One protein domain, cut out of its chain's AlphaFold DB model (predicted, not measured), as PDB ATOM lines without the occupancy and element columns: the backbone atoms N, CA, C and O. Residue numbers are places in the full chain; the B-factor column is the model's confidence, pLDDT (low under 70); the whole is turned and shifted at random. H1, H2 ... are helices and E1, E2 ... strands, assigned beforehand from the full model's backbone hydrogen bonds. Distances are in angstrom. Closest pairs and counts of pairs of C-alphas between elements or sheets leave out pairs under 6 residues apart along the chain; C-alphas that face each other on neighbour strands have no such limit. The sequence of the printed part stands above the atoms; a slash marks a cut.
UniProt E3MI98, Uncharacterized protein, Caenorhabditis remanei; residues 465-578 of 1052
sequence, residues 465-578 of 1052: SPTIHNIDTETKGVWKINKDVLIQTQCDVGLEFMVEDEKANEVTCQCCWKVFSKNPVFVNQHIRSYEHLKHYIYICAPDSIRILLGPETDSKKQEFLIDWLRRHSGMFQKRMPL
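This is residues 465 to 578 of the 1052 residues of an uncharacterized protein of Caenorhabditis remanei (UniProt E3MI98). A small three-stranded sheet, E3, E4 and E5, with H1 over one face, makes one end of an elongated body, and H2, H3 and H4 gather toward the other. The small hairpin E1 and E2 bridges them, E2 packing on residues 524 to 527 of H1 and 530 to 533 of H2. The printed part has 114 residues, with five named strands followed by four named helices, a mixed class; the larger sheet's order is E3, E4, E5, antiparallel. It is compact, with a radius of gyration of the C-alphas of 13.9 A, and spans 45 by 28 by 26 A.

Find C-alpha 498 at (-22.993, 48.387, 265.096), where E3 runs to 501; E4 is residues 506 to 509 and E5 514 to 517. H1 is 520 to 527, H2 530 to 540, 15.2 A long, and H3 542 to 549. H4, 554 to 568, runs 20.6 A to C-alpha 568 at (-32.245, 40.231, 251.072). Earlier come E1, 479 to 482, and E2, 485 to 488.

E3, E4 and E5 form a meander, each the antiparallel neighbour of the one before; look at N 499 and O 508, 2.9 A, and N 509 and O 514, 2.8 A. H1 is on this sheet at a height of 8.8 A, along the strands. In the hairpin E1 and E2, N 480 and O 487 are 2.8 A apart. The closest C-alphas of E2 and H2 are Leu 486 and Tyr 530, 5.9 A. H2 and H3 touch at Tyr 538 and Ile 545, their closest C-alphas, 6.1 A. Every O i to N i+4 pair is within hydrogen-bond range in H1, H2 and H4; H3 has 1 of 4, and 4 of 5 O i to N i+3.

The printed part has no cut, and no link is long. Residues 550 to 555 stand free. Residues 470 to 473 and 475 have pLDDT under 70.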
ATOM      1  N   SER A 465     -32.713  57.137 267.694       86.62
ATOM      2  CA  SER A 465     -32.158  57.170 266.342       86.62
ATOM      3  C   SER A 465     -30.642  57.389 266.400       86.62
ATOM      4  O   SER A 465     -30.200  58.271 267.143       86.62
ATOM      5  N   PRO A 466     -29.844  56.669 265.590       77.19
ATOM      6  CA  PRO A 466     -28.422  56.953 265.472       77.19
ATOM      7  C   PRO A 466     -28.201  58.362 264.921       77.19
ATOM      8  O   PRO A 466     -29.003  58.883 264.136       77.19
ATOM      9  N   THR A 467     -27.090  58.971 265.325       79.75
ATOM     10  CA  THR A 467     -26.683  60.301 264.843       79.75
ATOM     11  C   THR A 467     -25.914  60.223 263.525       79.75
ATOM     12  O   THR A 467     -25.789  61.218 262.810       79.75
ATOM     13  N   ILE A 468     -25.413  59.035 263.178       78.12
ATOM     14  CA  ILE A 468     -24.771  58.770 261.896       78.12
ATOM     15  C   ILE A 468     -25.835  58.483 260.840       78.12
ATOM     16  O   ILE A 468     -26.570  57.502 260.913       78.12
ATOM     17  N   HIS A 469     -25.885  59.342 259.825       71.88
ATOM     18  CA  HIS A 469     -26.695  59.118 258.638       71.88
ATOM     19  C   HIS A 469     -25.927  58.274 257.618       71.88
ATOM     20  O   HIS A 469     -24.779  58.575 257.269       71.88
ATOM     21  N   ASN A 470     -26.577  57.221 257.129       68.50
ATOM     22  CA  ASN A 470     -26.042  56.390 256.059       68.50
ATOM     23  C   ASN A 470     -26.274  57.040 254.692       68.50
ATOM     24  O   ASN A 470     -27.147  57.892 254.522       68.50
ATOM     25  N   ILE A 471     -25.467  56.634 253.715       67.00
ATOM     26  CA  ILE A 471     -25.523  57.154 252.342       67.00
ATOM     27  C   ILE A 471     -26.629  56.430 251.559       67.00
ATOM     28  O   ILE A 471     -26.873  55.246 251.790       67.00
ATOM     29  N   ASP A 472     -27.248  57.096 250.583       64.38
ATOM     30  CA  ASP A 472     -28.199  56.461 249.663       64.38
ATOM     31  C   ASP A 472     -27.640  55.182 248.997       64.38
ATOM     32  O   ASP A 472     -26.424  54.964 248.869       64.38
ATOM     33  N   THR A 473     -28.556  54.307 248.585       69.12
ATOM     34  CA  THR A 473     -28.259  52.975 248.050       69.12
ATOM     35  C   THR A 473     -28.483  52.907 246.538       69.12
ATOM     36  O   THR A 473     -29.471  53.409 246.003       69.12
ATOM     37  N   GLU A 474     -27.561  52.271 245.809       72.75
ATOM     38  CA  GLU A 474     -27.686  52.072 244.362       72.75
ATOM     39  C   GLU A 474     -28.582  50.859 244.070       72.75
ATOM     40  O   GLU A 474     -28.327  49.752 244.543       72.75
ATOM     41  N   THR A 475     -29.604  51.018 243.220       68.50
ATOM     42  CA  THR A 475     -30.530  49.923 242.857       68.50
ATOM     43  C   THR A 475     -29.815  48.716 242.242       68.50
ATOM     44  O   THR A 475     -30.201  47.577 242.485       68.50
ATOM     45  N   LYS A 476     -28.751  48.957 241.464       72.12
ATOM     46  CA  LYS A 476     -27.880  47.924 240.888       72.12
ATOM     47  C   LYS A 476     -26.525  47.967 241.582       72.12
ATOM     48  O   LYS A 476     -25.566  48.501 241.034       72.12
ATOM     49  N   GLY A 477     -26.458  47.393 242.778       79.44
ATOM     50  CA  GLY A 477     -25.233  47.337 243.562       79.44
ATOM     51  C   GLY A 477     -24.086  46.660 242.815       79.44
ATOM     52  O   GLY A 477     -24.287  45.648 242.135       79.44
ATOM     53  N   VAL A 478     -22.892  47.229 242.954       88.38
ATOM     54  CA  VAL A 478     -21.632  46.749 242.372       88.38
ATOM     55  C   VAL A 478     -20.507  46.865 243.397       88.38
ATOM     56  O   VAL A 478     -20.584  47.690 244.308       88.38
ATOM     57  N   TRP A 479     -19.444  46.077 243.230       91.62
ATOM     58  CA  TRP A 479     -18.210  46.251 243.994       91.62
ATOM     59  C   TRP A 479     -17.372  47.405 243.421       91.62
ATOM     60  O   TRP A 479     -17.174  47.502 242.209       91.62
ATOM     61  N   LYS A 480     -16.874  48.281 244.296       91.06
ATOM     62  CA  LYS A 480     -15.976  49.407 243.998       91.06
ATOM     63  C   LYS A 480     -14.830  49.401 245.017       91.06
ATOM     64  O   LYS A 480     -15.042  49.061 246.177       91.06
ATOM     65  N   ILE A 481     -13.627  49.796 244.607       89.56
ATOM     66  CA  ILE A 481     -12.504  50.004 245.537       89.56
ATOM     67  C   ILE A 481     -12.539  51.458 246.018       89.56
ATOM     68  O   ILE A 481     -12.614  52.379 245.204       89.56
ATOM     69  N   ASN A 482     -12.483  51.669 247.331       83.38
ATOM     70  CA  ASN A 482     -12.443  52.988 247.956       83.38
ATOM     71  C   ASN A 482     -11.379  52.988 249.059       83.38
ATOM     72  O   ASN A 482     -11.559  52.313 250.070       83.38
ATOM     73  N   LYS A 483     -10.278  53.730 248.853       81.25
ATOM     74  CA  LYS A 483      -9.092  53.733 249.737       81.25
ATOM     75  C   LYS A 483      -8.656  52.304 250.094       81.25
ATOM     76  O   LYS A 483      -8.643  51.922 251.258       81.25
ATOM     77  N   ASP A 484      -8.414  51.510 249.052       86.06
ATOM     78  CA  ASP A 484      -7.964  50.112 249.108       86.06
ATOM     79  C   ASP A 484      -8.946  49.100 249.739       86.06
ATOM     80  O   ASP A 484      -8.702  47.895 249.695       86.06
ATOM     81  N   VAL A 485     -10.113  49.542 250.223       87.69
ATOM     82  CA  VAL A 485     -11.194  48.664 250.699       87.69
ATOM     83  C   VAL A 485     -12.178  48.362 249.567       87.69
ATOM     84  O   VAL A 485     -12.709  49.272 248.926       87.69
ATOM     85  N   LEU A 486     -12.463  47.076 249.345       92.12
ATOM     86  CA  LEU A 486     -13.516  46.624 248.434       92.12
ATOM     87  C   LEU A 486     -14.890  46.773 249.109       92.12
ATOM     88  O   LEU A 486     -15.188  46.062 250.073       92.12
ATOM     89  N   ILE A 487     -15.717  47.692 248.604       92.62
ATOM     90  CA  ILE A 487     -17.052  48.014 249.128       92.62
ATOM     91  C   ILE A 487     -18.148  47.781 248.083       92.62
ATOM     92  O   ILE A 487     -17.911  47.968 246.889       92.62
ATOM     93  N   GLN A 488     -19.349  47.401 248.513       92.06
ATOM     94  CA  GLN A 488     -20.535  47.312 247.654       92.06
ATOM     95  C   GLN A 488     -21.437  48.547 247.784       92.06
ATOM     96  O   GLN A 488     -21.383  49.275 248.773       92.06
ATOM     97  N   THR A 489     -22.258  48.815 246.767       87.50
ATOM     98  CA  THR A 489     -23.139  49.999 246.720       87.50
ATOM     99  C   THR A 489     -24.631  49.707 246.925       87.50
ATOM    100  O   THR A 489     -25.448  50.622 246.842       87.50
ATOM    101  N   GLN A 490     -25.000  48.453 247.201       85.00
ATOM    102  CA  GLN A 490     -26.379  47.958 247.221       85.00
ATOM    103  C   GLN A 490     -27.187  48.367 248.458       85.00
ATOM    104  O   GLN A 490     -28.379  48.644 248.334       85.00
ATOM    105  N   CYS A 491     -26.583  48.287 249.645       84.81
ATOM    106  CA  CYS A 491     -27.263  48.426 250.939       84.81
ATOM    107  C   CYS A 491     -26.260  48.457 252.098       84.81
ATOM    108  O   CYS A 491     -25.110  48.053 251.933       84.81
ATOM    109  N   ASP A 492     -26.712  48.889 253.271       87.44
ATOM    110  CA  ASP A 492     -25.990  48.706 254.531       87.44
ATOM    111  C   ASP A 492     -26.343  47.347 255.143       87.44
ATOM    112  O   ASP A 492     -27.457  46.858 254.957       87.44
ATOM    113  N   VAL A 493     -25.391  46.729 255.844       88.62
ATOM    114  CA  VAL A 493     -25.516  45.363 256.375       88.62
ATOM    115  C   VAL A 493     -24.970  45.320 257.798       88.62
ATOM    116  O   VAL A 493     -23.923  45.908 258.067       88.62
ATOM    117  N   GLY A 494     -25.637  44.604 258.706       88.12
ATOM    118  CA  GLY A 494     -25.145  44.399 260.069       88.12
ATOM    119  C   GLY A 494     -25.149  45.656 260.938       88.12
ATOM    120  O   GLY A 494     -24.294  45.769 261.812       88.12
ATOM    121  N   LEU A 495     -26.064  46.601 260.693       89.06
ATOM    122  CA  LEU A 495     -26.238  47.792 261.534       89.06
ATOM    123  C   LEU A 495     -26.679  47.426 262.955       89.06
ATOM    124  O   LEU A 495     -26.285  48.100 263.897       89.06
ATOM    125  N   GLU A 496     -27.398  46.319 263.112       88.25
ATOM    126  CA  GLU A 496     -27.775  45.722 264.393       88.25
ATOM    127  C   GLU A 496     -26.566  45.274 265.238       88.25
ATOM    128  O   GLU A 496     -26.657  45.227 266.461       88.25
ATOM    129  N   PHE A 497     -25.415  45.010 264.604       91.00
ATOM    130  CA  PHE A 497     -24.135  44.723 265.269       91.00
ATOM    131  C   PHE A 497     -23.240  45.961 265.411       91.00
ATOM    132  O   PHE A 497     -22.124  45.855 265.930       91.00
ATOM    133  N   MET A 498     -23.682  47.118 264.914       93.12
ATOM    134  CA  MET A 498     -22.993  48.387 265.096       93.12
ATOM    135  C   MET A 498     -23.553  49.079 266.337       93.12
ATOM    136  O   MET A 498     -24.761  49.227 266.464       93.12
ATOM    137  N   VAL A 499     -22.694  49.555 267.234       93.38
ATOM    138  CA  VAL A 499     -23.120  50.295 268.431       93.38
ATOM    139  C   VAL A 499     -22.496  51.680 268.423       93.38
ATOM    140  O   VAL A 499     -21.271  51.810 268.366       93.38
ATOM    141  N   GLU A 500     -23.336  52.711 268.504       93.12
ATOM    142  CA  GLU A 500     -22.914  54.080 268.793       93.12
ATOM    143  C   GLU A 500     -22.749  54.227 270.317       93.12
ATOM    144  O   GLU A 500     -23.725  54.130 271.060       93.12
ATOM    145  N   ASP A 501     -21.520  54.440 270.791       90.25
ATOM    146  CA  ASP A 501     -21.225  54.698 272.205       90.25
ATOM    147  C   ASP A 501     -21.189  56.213 272.443       90.25
ATOM    148  O   ASP A 501     -20.304  56.929 271.954       90.25
ATOM    149  N   GLU A 502     -22.175  56.713 273.191       87.31
ATOM    150  CA  GLU A 502     -22.308  58.140 273.482       87.31
ATOM    151  C   GLU A 502     -21.201  58.671 274.408       87.31
ATOM    152  O   GLU A 502     -20.748  59.801 274.214       87.31
ATOM    153  N   LYS A 503     -20.722  57.866 275.368       82.44
ATOM    154  CA  LYS A 503     -19.704  58.279 276.353       82.44
ATOM    155  C   LYS A 503     -18.299  58.237 275.751       82.44
ATOM    156  O   LYS A 503     -17.510  59.154 275.979       82.44
ATOM    157  N   ALA A 504     -17.989  57.212 274.956       80.25
ATOM    158  CA  ALA A 504     -16.714  57.120 274.244       80.25
ATOM    159  C   ALA A 504     -16.640  58.044 273.014       80.25
ATOM    160  O   ALA A 504     -15.537  58.387 272.581       80.25
ATOM    161  N   ASN A 505     -17.790  58.465 272.464       84.94
ATOM    162  CA  ASN A 505     -17.910  59.174 271.183       84.94
ATOM    163  C   ASN A 505     -17.296  58.372 270.012       84.94
ATOM    164  O   ASN A 505     -16.632  58.903 269.114       84.94
ATOM    165  N   GLU A 506     -17.515  57.059 270.049       89.00
ATOM    166  CA  GLU A 506     -16.984  56.059 269.123       89.00
ATOM    167  C   GLU A 506     -18.136  55.220 268.546       89.00
ATOM    168  O   GLU A 506     -19.236  55.170 269.097       89.00
ATOM    169  N   VAL A 507     -17.892  54.565 267.412       92.25
ATOM    170  CA  VAL A 507     -18.812  53.572 266.845       92.25
ATOM    171  C   VAL A 507     -18.091  52.249 266.757       92.25
ATOM    172  O   VAL A 507     -16.987  52.172 266.221       92.25
ATOM    173  N   THR A 508     -18.704  51.202 267.275       92.19
ATOM    174  CA  THR A 508     -18.100  49.875 267.370       92.19
ATOM    175  C   THR A 508     -18.870  48.872 266.517       92.19
ATOM    176  O   THR A 508     -20.034  49.095 266.202       92.19
ATOM    177  N   CYS A 509     -18.216  47.785 266.117       92.81
ATOM    178  CA  CYS A 509     -18.818  46.665 265.404       92.81
ATOM    179  C   CYS A 509     -18.565  45.381 266.193       92.81
ATOM    180  O   CYS A 509     -17.424  44.913 266.247       92.81
ATOM    181  N   GLN A 510     -19.618  44.795 266.759       90.38
ATOM    182  CA  GLN A 510     -19.559  43.519 267.482       90.38
ATOM    183  C   GLN A 510     -19.458  42.309 266.536       90.38
ATOM    184  O   GLN A 510     -19.016  41.239 266.936       90.38
ATOM    185  N   CYS A 511     -19.788  42.476 265.251       89.19
ATOM    186  CA  CYS A 511     -19.603  41.439 264.230       89.19
ATOM    187  C   CYS A 511     -18.128  41.272 263.808       89.19
ATOM    188  O   CYS A 511     -17.710  40.173 263.450       89.19
ATOM    189  N   CYS A 512     -17.334  42.349 263.835       89.38
ATOM    190  CA  CYS A 512     -15.937  42.364 263.376       89.38
ATOM    191  C   CYS A 512     -14.917  42.763 264.455       89.38
ATOM    192  O   CYS A 512     -13.744  42.929 264.124       89.38
ATOM    193  N   TRP A 513     -15.359  42.976 265.700       88.69
ATOM    194  CA  TRP A 513     -14.552  43.435 266.841       88.69
ATOM    195  C   TRP A 513     -13.688  44.669 266.522       88.69
ATOM    196  O   TRP A 513     -12.499  44.734 266.829       88.69
ATOM    197  N   LYS A 514     -14.291  45.665 265.857       88.69
ATOM    198  CA  LYS A 514     -13.616  46.889 265.384       88.69
ATOM    199  C   LYS A 514     -14.255  48.143 265.951       88.69
ATOM    200  O   LYS A 514     -15.455  48.169 266.203       88.69
ATOM    201  N   VAL A 515     -13.457  49.202 266.094       88.62
ATOM    202  CA  VAL A 515     -13.936  50.520 266.525       88.62
ATOM    203  C   VAL A 515     -13.478  51.615 265.575       88.62
ATOM    204  O   VAL A 515     -12.350  51.618 265.081       88.62
ATOM    205  N   PHE A 516     -14.388  52.548 265.339       89.56
ATOM    206  CA  PHE A 516     -14.299  53.657 264.412       89.56
ATOM    207  C   PHE A 516     -14.545  54.958 265.176       89.56
ATOM    208  O   PHE A 516     -15.296  54.999 266.154       89.56
ATOM    209  N   SER A 517     -13.950  56.055 264.711       86.94
ATOM    210  CA  SER A 517     -14.438  57.372 265.115       86.94
ATOM    211  C   SER A 517     -15.859  57.581 264.587       86.94
ATOM    212  O   SER A 517     -16.256  56.967 263.594       86.94
ATOM    213  N   LYS A 518     -16.606  58.493 265.219       84.38
ATOM    214  CA  LYS A 518     -17.970  58.900 264.846       84.38
ATOM    215  C   LYS A 518     -18.034  59.704 263.530       84.38
ATOM    216  O   LYS A 518     -18.594  60.792 263.455       84.38
ATOM    217  N   ASN A 519     -17.391  59.191 262.485       84.62
ATOM    218  CA  ASN A 519     -17.342  59.760 261.148       84.62
ATOM    219  C   ASN A 519     -18.116  58.833 260.193       84.62
ATOM    220  O   ASN A 519     -17.723  57.669 260.040       84.62
ATOM    221  N   PRO A 520     -19.169  59.328 259.509       83.06
ATOM    222  CA  PRO A 520     -19.996  58.509 258.629       83.06
ATOM    223  C   PRO A 520     -19.185  57.816 257.529       83.06
ATOM    224  O   PRO A 520     -19.556  56.722 257.120       83.06
ATOM    225  N   VAL A 521     -18.073  58.391 257.058       85.44
ATOM    226  CA  VAL A 521     -17.279  57.804 255.967       85.44
ATOM    227  C   VAL A 521     -16.694  56.450 256.365       85.44
ATOM    228  O   VAL A 521     -16.835  55.496 255.606       85.44
ATOM    229  N   PHE A 522     -16.080  56.335 257.547       87.94
ATOM    230  CA  PHE A 522     -15.457  55.077 257.983       87.94
ATOM    231  C   PHE A 522     -16.502  54.006 258.307       87.94
ATOM    232  O   PHE A 522     -16.336  52.848 257.929       87.94
ATOM    233  N   VAL A 523     -17.608  54.409 258.936       89.00
ATOM    234  CA  VAL A 523     -18.740  53.530 259.255       89.00
ATOM    235  C   VAL A 523     -19.388  52.986 257.976       89.00
ATOM    236  O   VAL A 523     -19.477  51.771 257.815       89.00
ATOM    237  N   ASN A 524     -19.741  53.854 257.017       86.88
ATOM    238  CA  ASN A 524     -20.317  53.441 255.730       86.88
ATOM    239  C   ASN A 524     -19.334  52.590 254.897       86.88
ATOM    240  O   ASN A 524     -19.755  51.649 254.228       86.88
ATOM    241  N   GLN A 525     -18.025  52.874 254.941       89.25
ATOM    242  CA  GLN A 525     -17.010  52.022 254.304       89.25
ATOM    243  C   GLN A 525     -16.955  50.626 254.939       89.25
ATOM    244  O   GLN A 525     -16.829  49.638 254.217       89.25
ATOM    245  N   HIS A 526     -17.068  50.526 256.266       92.56
ATOM    246  CA  HIS A 526     -17.019  49.250 256.974       92.56
ATOM    247  C   HIS A 526     -18.247  48.376 256.702       92.56
ATOM    248  O   HIS A 526     -18.078  47.258 256.212       92.56
ATOM    249  N   ILE A 527     -19.460  48.887 256.937       91.12
ATOM    250  CA  ILE A 527     -20.718  48.123 256.790       91.12
ATOM    251  C   ILE A 527     -21.002  47.691 255.342       91.12
ATOM    252  O   ILE A 527     -21.777  46.769 255.098       91.12
ATOM    253  N   ARG A 528     -20.341  48.334 254.369       91.12
ATOM    254  CA  ARG A 528     -20.381  47.974 252.944       91.12
ATOM    255  C   ARG A 528     -19.176  47.149 252.481       91.12
ATOM    256  O   ARG A 528     -19.120  46.793 251.306       91.12
ATOM    257  N   SER A 529     -18.207  46.848 253.347       93.31
ATOM    258  CA  SER A 529     -16.985  46.125 252.964       93.31
ATOM    259  C   SER A 529     -17.212  44.627 252.737       93.31
ATOM    260  O   SER A 529     -18.032  43.994 253.402       93.31
ATOM    261  N   TYR A 530     -16.434  44.045 251.820       91.88
ATOM    262  CA  TYR A 530     -16.447  42.606 251.520       91.88
ATOM    263  C   TYR A 530     -16.182  41.737 252.760       91.88
ATOM    264  O   TYR A 530     -16.860  40.735 252.980       91.88
ATOM    265  N   GLU A 531     -15.236  42.148 253.610       89.06
ATOM    266  CA  GLU A 531     -14.909  41.412 254.833       89.06
ATOM    267  C   GLU A 531     -16.004  41.514 255.898       89.06
ATOM    268  O   GLU A 531     -16.322  40.500 256.513       89.06
ATOM    269  N   HIS A 532     -16.638  42.677 256.087       92.31
ATOM    270  CA  HIS A 532     -17.789  42.790 256.998       92.31
ATOM    271  C   HIS A 532     -18.943  41.890 256.559       92.31
ATOM    272  O   HIS A 532     -19.478  41.137 257.364       92.31
ATOM    273  N   LEU A 533     -19.266  41.888 255.261       91.75
ATOM    274  CA  LEU A 533     -20.324  41.040 254.712       91.75
ATOM    275  C   LEU A 533     -20.058  39.541 254.931       91.75
ATOM    276  O   LEU A 533     -20.991  38.796 255.224       91.75
ATOM    277  N   LYS A 534     -18.798  39.095 254.830       88.50
ATOM    278  CA  LYS A 534     -18.417  37.712 255.157       88.50
ATOM    279  C   LYS A 534     -18.680  37.384 256.628       88.50
ATOM    280  O   LYS A 534     -19.352  36.394 256.887       88.50
ATOM    281  N   HIS A 535     -18.215  38.214 257.566       87.75
ATOM    282  CA  HIS A 535     -18.452  37.993 259.001       87.75
ATOM    283  C   HIS A 535     -19.950  38.031 259.342       87.75
ATOM    284  O   HIS A 535     -20.432  37.169 260.071       87.75
ATOM    285  N   TYR A 536     -20.709  38.952 258.741       90.00
ATOM    286  CA  TYR A 536     -22.160  39.017 258.910       90.00
ATOM    287  C   TYR A 536     -22.849  37.731 258.430       90.00
ATOM    288  O   TYR A 536     -23.678  37.176 259.147       90.00
ATOM    289  N   ILE A 537     -22.477  37.203 257.257       88.88
ATOM    290  CA  ILE A 537     -23.005  35.922 256.750       88.88
ATOM    291  C   ILE A 537     -22.558  34.742 257.621       88.88
ATOM    292  O   ILE A 537     -23.351  33.824 257.822       88.88
ATOM    293  N   TYR A 538     -21.343  34.774 258.180       84.56
ATOM    294  CA  TYR A 538     -20.876  33.738 259.107       84.56
ATOM    295  C   TYR A 538     -21.720  33.650 260.384       84.56
ATOM    296  O   TYR A 538     -21.866  32.562 260.927       84.56
ATOM    297  N   ILE A 539     -22.292  34.770 260.836       82.50
ATOM    298  CA  ILE A 539     -23.159  34.827 262.020       82.50
ATOM    299  C   ILE A 539     -24.636  34.586 261.650       82.50
ATOM    300  O   ILE A 539     -25.341  33.880 262.362       82.50
ATOM    301  N   CYS A 540     -25.115  35.159 260.540       84.94
ATOM    302  CA  CYS A 540     -26.554  35.297 260.267       84.94
ATOM    303  C   CYS A 540     -27.110  34.362 259.180       84.94
ATOM    304  O   CYS A 540     -28.325  34.297 259.008       84.94
ATOM    305  N   ALA A 541     -26.262  33.688 258.395       83.69
ATOM    306  CA  ALA A 541     -26.704  32.875 257.256       83.69
ATOM    307  C   ALA A 541     -25.839  31.606 257.068       83.69
ATOM    308  O   ALA A 541     -25.191  31.462 256.021       83.69
ATOM    309  N   PRO A 542     -25.842  30.668 258.043       74.00
ATOM    310  CA  PRO A 542     -24.977  29.482 258.060       74.00
ATOM    311  C   PRO A 542     -25.010  28.644 256.773       74.00
ATOM    312  O   PRO A 542     -23.962  28.226 256.276       74.00
ATOM    313  N   ASP A 543     -26.179  28.488 256.152       79.12
ATOM    314  CA  ASP A 543     -26.330  27.727 254.902       79.12
ATOM    315  C   ASP A 543     -25.558  28.341 253.719       79.12
ATOM    316  O   ASP A 543     -25.069  27.631 252.838       79.12
ATOM    317  N   SER A 544     -25.398  29.669 253.703       83.38
ATOM    318  CA  SER A 544     -24.676  30.390 252.642       83.38
ATOM    319  C   SER A 544     -23.153  30.341 252.811       83.38
ATOM    320  O   SER A 544     -22.418  30.569 251.845       83.38
ATOM    321  N   ILE A 545     -22.656  30.008 254.008       82.88
ATOM    322  CA  ILE A 545     -21.221  29.985 254.337       82.88
ATOM    323  C   ILE A 545     -20.462  29.002 253.450       82.88
ATOM    324  O   ILE A 545     -19.372  29.316 252.967       82.88
ATOM    325  N   ARG A 546     -21.048  27.827 253.183       81.06
ATOM    326  CA  ARG A 546     -20.416  26.773 252.374       81.06
ATOM    327  C   ARG A 546     -19.985  27.298 250.999       81.06
ATOM    328  O   ARG A 546     -18.868  27.034 250.567       81.06
ATOM    329  N   ILE A 547     -20.799  28.133 250.351       82.00
ATOM    330  CA  ILE A 547     -20.477  28.737 249.044       82.00
ATOM    331  C   ILE A 547     -19.266  29.689 249.145       82.00
ATOM    332  O   ILE A 547     -18.418  29.721 248.251       82.00
ATOM    333  N   LEU A 548     -19.143  30.433 250.249       84.00
ATOM    334  CA  LEU A 548     -18.033  31.365 250.487       84.00
ATOM    335  C   LEU A 548     -16.719  30.653 250.847       84.00
ATOM    336  O   LEU A 548     -15.644  31.117 250.454       84.00
ATOM    337  N   LEU A 549     -16.789  29.519 251.548       83.75
ATOM    338  CA  LEU A 549     -15.620  28.708 251.916       83.75
ATOM    339  C   LEU A 549     -15.184  27.727 250.811       83.75
ATOM    340  O   LEU A 549     -14.015  27.342 250.767       83.75
ATOM    341  N   GLY A 550     -16.091  27.368 249.897       80.19
ATOM    342  CA  GLY A 550     -15.862  26.402 248.822       80.19
ATOM    343  C   GLY A 550     -14.818  26.811 247.762       80.19
ATOM    344  O   GLY A 550     -14.286  27.928 247.789       80.19
ATOM    345  N   PRO A 551     -14.534  25.922 246.787       79.56
ATOM    346  CA  PRO A 551     -13.459  26.069 245.790       79.56
ATOM    347  C   PRO A 551     -13.642  27.210 244.778       79.56
ATOM    348  O   PRO A 551     -12.775  27.416 243.931       79.56
ATOM    349  N   GLU A 552     -14.767  27.924 244.813       82.69
ATOM    350  CA  GLU A 552     -15.087  28.921 243.797       82.69
ATOM    351  C   GLU A 552     -14.159  30.141 243.821       82.69
ATOM    352  O   GLU A 552     -13.646  30.552 244.864       82.69
ATOM    353  N   THR A 553     -13.957  30.738 242.645       85.00
ATOM    354  CA  THR A 553     -13.124  31.937 242.488       85.00
ATOM    355  C   THR A 553     -13.743  33.141 243.197       85.00
ATOM    356  O   THR A 553     -14.966  33.296 243.221       85.00
ATOM    357  N   ASP A 554     -12.912  34.054 243.707       85.06
ATOM    358  CA  ASP A 554     -13.404  35.242 244.423       85.06
ATOM    359  C   ASP A 554     -14.349  36.109 243.574       85.06
ATOM    360  O   ASP A 554     -15.295  36.669 244.114       85.06
ATOM    361  N   SER A 555     -14.182  36.152 242.244       87.56
ATOM    362  CA  SER A 555     -15.132  36.821 241.334       87.56
ATOM    363  C   SER A 555     -16.538  36.216 241.423       87.56
ATOM    364  O   SER A 555     -17.516  36.946 241.558       87.56
ATOM    365  N   LYS A 556     -16.655  34.881 241.416       87.56
ATOM    366  CA  LYS A 556     -17.949  34.196 241.562       87.56
ATOM    367  C   LYS A 556     -18.537  34.381 242.962       87.56
ATOM    368  O   LYS A 556     -19.749  34.524 243.092       87.56
ATOM    369  N   LYS A 557     -17.698  34.410 244.004       89.06
ATOM    370  CA  LYS A 557     -18.134  34.702 245.382       89.06
ATOM    371  C   LYS A 557     -18.653  36.135 245.505       89.06
ATOM    372  O   LYS A 557     -19.711  36.352 246.083       89.06
ATOM    373  N   GLN A 558     -17.976  37.100 244.887       90.75
ATOM    374  CA  GLN A 558     -18.418  38.492 244.790       90.75
ATOM    375  C   GLN A 558     -19.738  38.645 244.016       90.75
ATOM    376  O   GLN A 558     -20.599  39.411 244.452       90.75
ATOM    377  N   GLU A 559     -19.922  37.915 242.910       89.00
ATOM    378  CA  GLU A 559     -21.186  37.857 242.159       89.00
ATOM    379  C   GLU A 559     -22.323  37.256 243.000       89.00
ATOM    380  O   GLU A 559     -23.398  37.854 243.093       89.00
ATOM    381  N   PHE A 560     -22.074  36.120 243.663       90.69
ATOM    382  CA  PHE A 560     -23.013  35.479 244.589       90.69
ATOM    383  C   PHE A 560     -23.427  36.426 245.722       90.69
ATOM    384  O   PHE A 560     -24.615  36.563 245.995       90.69
ATOM    385  N   LEU A 561     -22.474  37.129 246.340       91.62
ATOM    386  CA  LEU A 561     -22.750  38.063 247.432       91.62
ATOM    387  C   LEU A 561     -23.595  39.263 246.992       91.62
ATOM    388  O   LEU A 561     -24.507  39.652 247.715       91.62
ATOM    389  N   ILE A 562     -23.354  39.833 245.807       90.94
ATOM    390  CA  ILE A 562     -24.198  40.922 245.279       90.94
ATOM    391  C   ILE A 562     -25.614  40.425 244.984       90.94
ATOM    392  O   ILE A 562     -26.580  41.136 245.260       90.94
ATOM    393  N   ASP A 563     -25.762  39.210 244.456       87.81
ATOM    394  CA  ASP A 563     -27.081  38.614 244.246       87.81
ATOM    395  C   ASP A 563     -27.813  38.339 245.565       87.81
ATOM    396  O   ASP A 563     -28.988  38.676 245.719       87.81
ATOM    397  N   TRP A 564     -27.096  37.790 246.544       90.38
ATOM    398  CA  TRP A 564     -27.600  37.547 247.887       90.38
ATOM    399  C   TRP A 564     -28.071  38.854 248.540       90.38
ATOM    400  O   TRP A 564     -29.209  38.922 249.003       90.38
ATOM    401  N   LEU A 565     -27.273  39.927 248.474       90.25
ATOM    402  CA  LEU A 565     -27.675  41.253 248.950       90.25
ATOM    403  C   LEU A 565     -28.919  41.780 248.232       90.25
ATOM    404  O   LEU A 565     -29.821  42.293 248.884       90.25
ATOM    405  N   ARG A 566     -29.014  41.632 246.904       87.25
ATOM    406  CA  ARG A 566     -30.192  42.083 246.142       87.25
ATOM    407  C   ARG A 566     -31.472  41.368 246.555       87.25
ATOM    408  O   ARG A 566     -32.528  41.998 246.572       87.25
ATOM    409  N   ARG A 567     -31.389  40.074 246.872       86.31
ATOM    410  CA  ARG A 567     -32.532  39.277 247.341       86.31
ATOM    411  C   ARG A 567     -32.954  39.673 248.762       86.31
ATOM    412  O   ARG A 567     -34.151  39.789 249.008       86.31
ATOM    413  N   HIS A 568     -31.998  39.964 249.647       87.12
ATOM    414  CA  HIS A 568     -32.245  40.231 251.072       87.12
ATOM    415  C   HIS A 568     -32.296  41.723 251.463       87.12
ATOM    416  O   HIS A 568     -32.604  42.031 252.608       87.12
ATOM    417  N   SER A 569     -32.076  42.668 250.540       83.88
ATOM    418  CA  SER A 569     -31.977  44.112 250.849       83.88
ATOM    419  C   SER A 569     -33.203  44.727 251.537       83.88
ATOM    420  O   SER A 569     -33.095  45.797 252.130       83.88
ATOM    421  N   GLY A 570     -34.376  44.097 251.414       76.38
ATOM    422  CA  GLY A 570     -35.608  44.512 252.091       76.38
ATOM    423  C   GLY A 570     -35.721  44.037 253.546       76.38
ATOM    424  O   GLY A 570     -36.605  44.510 254.249       76.38
ATOM    425  N   MET A 571     -34.843  43.124 253.981       80.81
ATOM    426  CA  MET A 571     -34.896  42.433 255.278       80.81
ATOM    427  C   MET A 571     -33.889  42.959 256.310       80.81
ATOM    428  O   MET A 571     -34.067  42.704 257.496       80.81
ATOM    429  N   PHE A 572     -32.822  43.651 255.890       82.38
ATOM    430  CA  PHE A 572     -31.784  44.124 256.813       82.38
ATOM    431  C   PHE A 572     -32.316  45.193 257.773       82.38
ATOM    432  O   PHE A 572     -33.049  46.101 257.362       82.38
ATOM    433  N   GLN A 573     -31.899  45.116 259.040       75.38
ATOM    434  CA  GLN A 573     -32.204  46.159 260.010       75.38
ATOM    435  C   GLN A 573     -31.533  47.472 259.594       75.38
ATOM    436  O   GLN A 573     -30.379  47.509 259.171       75.38
ATOM    437  N   LYS A 574     -32.274  48.578 259.708       74.31
ATOM    438  CA  LYS A 574     -31.824  49.922 259.296       74.31
ATOM    439  C   LYS A 574     -31.339  50.771 260.472       74.31
ATOM    440  O   LYS A 574     -31.166  51.980 260.326       74.31
ATOM    441  N   ARG A 575     -31.170  50.154 261.641       79.25
ATOM    442  CA  ARG A 575     -30.906  50.821 262.913       79.25
ATOM    443  C   ARG A 575     -29.585  50.350 263.496       79.25
ATOM    444  O   ARG A 575     -29.328  49.157 263.574       79.25
ATOM    445  N   MET A 576     -28.806  51.323 263.943       88.44
ATOM    446  CA  MET A 576     -27.649  51.147 264.810       88.44
ATOM    447  C   MET A 576     -28.097  51.443 266.249       88.44
ATOM    448  O   MET A 576     -28.574  52.556 266.494       88.44
ATOM    449  N   PRO A 577     -28.029  50.479 267.184       91.00
ATOM    450  CA  PRO A 577     -28.223  50.732 268.608       91.00
ATOM    451  C   PRO A 577     -27.362  51.884 269.153       91.00
ATOM    452  O   PRO A 577     -26.174  51.995 268.845       91.00
ATOM    453  N   LEU A 578     -27.964  52.718 270.006       92.62
ATOM    454  CA  LEU A 578     -27.261  53.714 270.816       92.62
ATOM    455  C   LEU A 578     -27.087  53.162 272.235       92.62
ATOM    456  O   LEU A 578     -28.073  52.770 272.864       92.62
TER     457      LEU A 578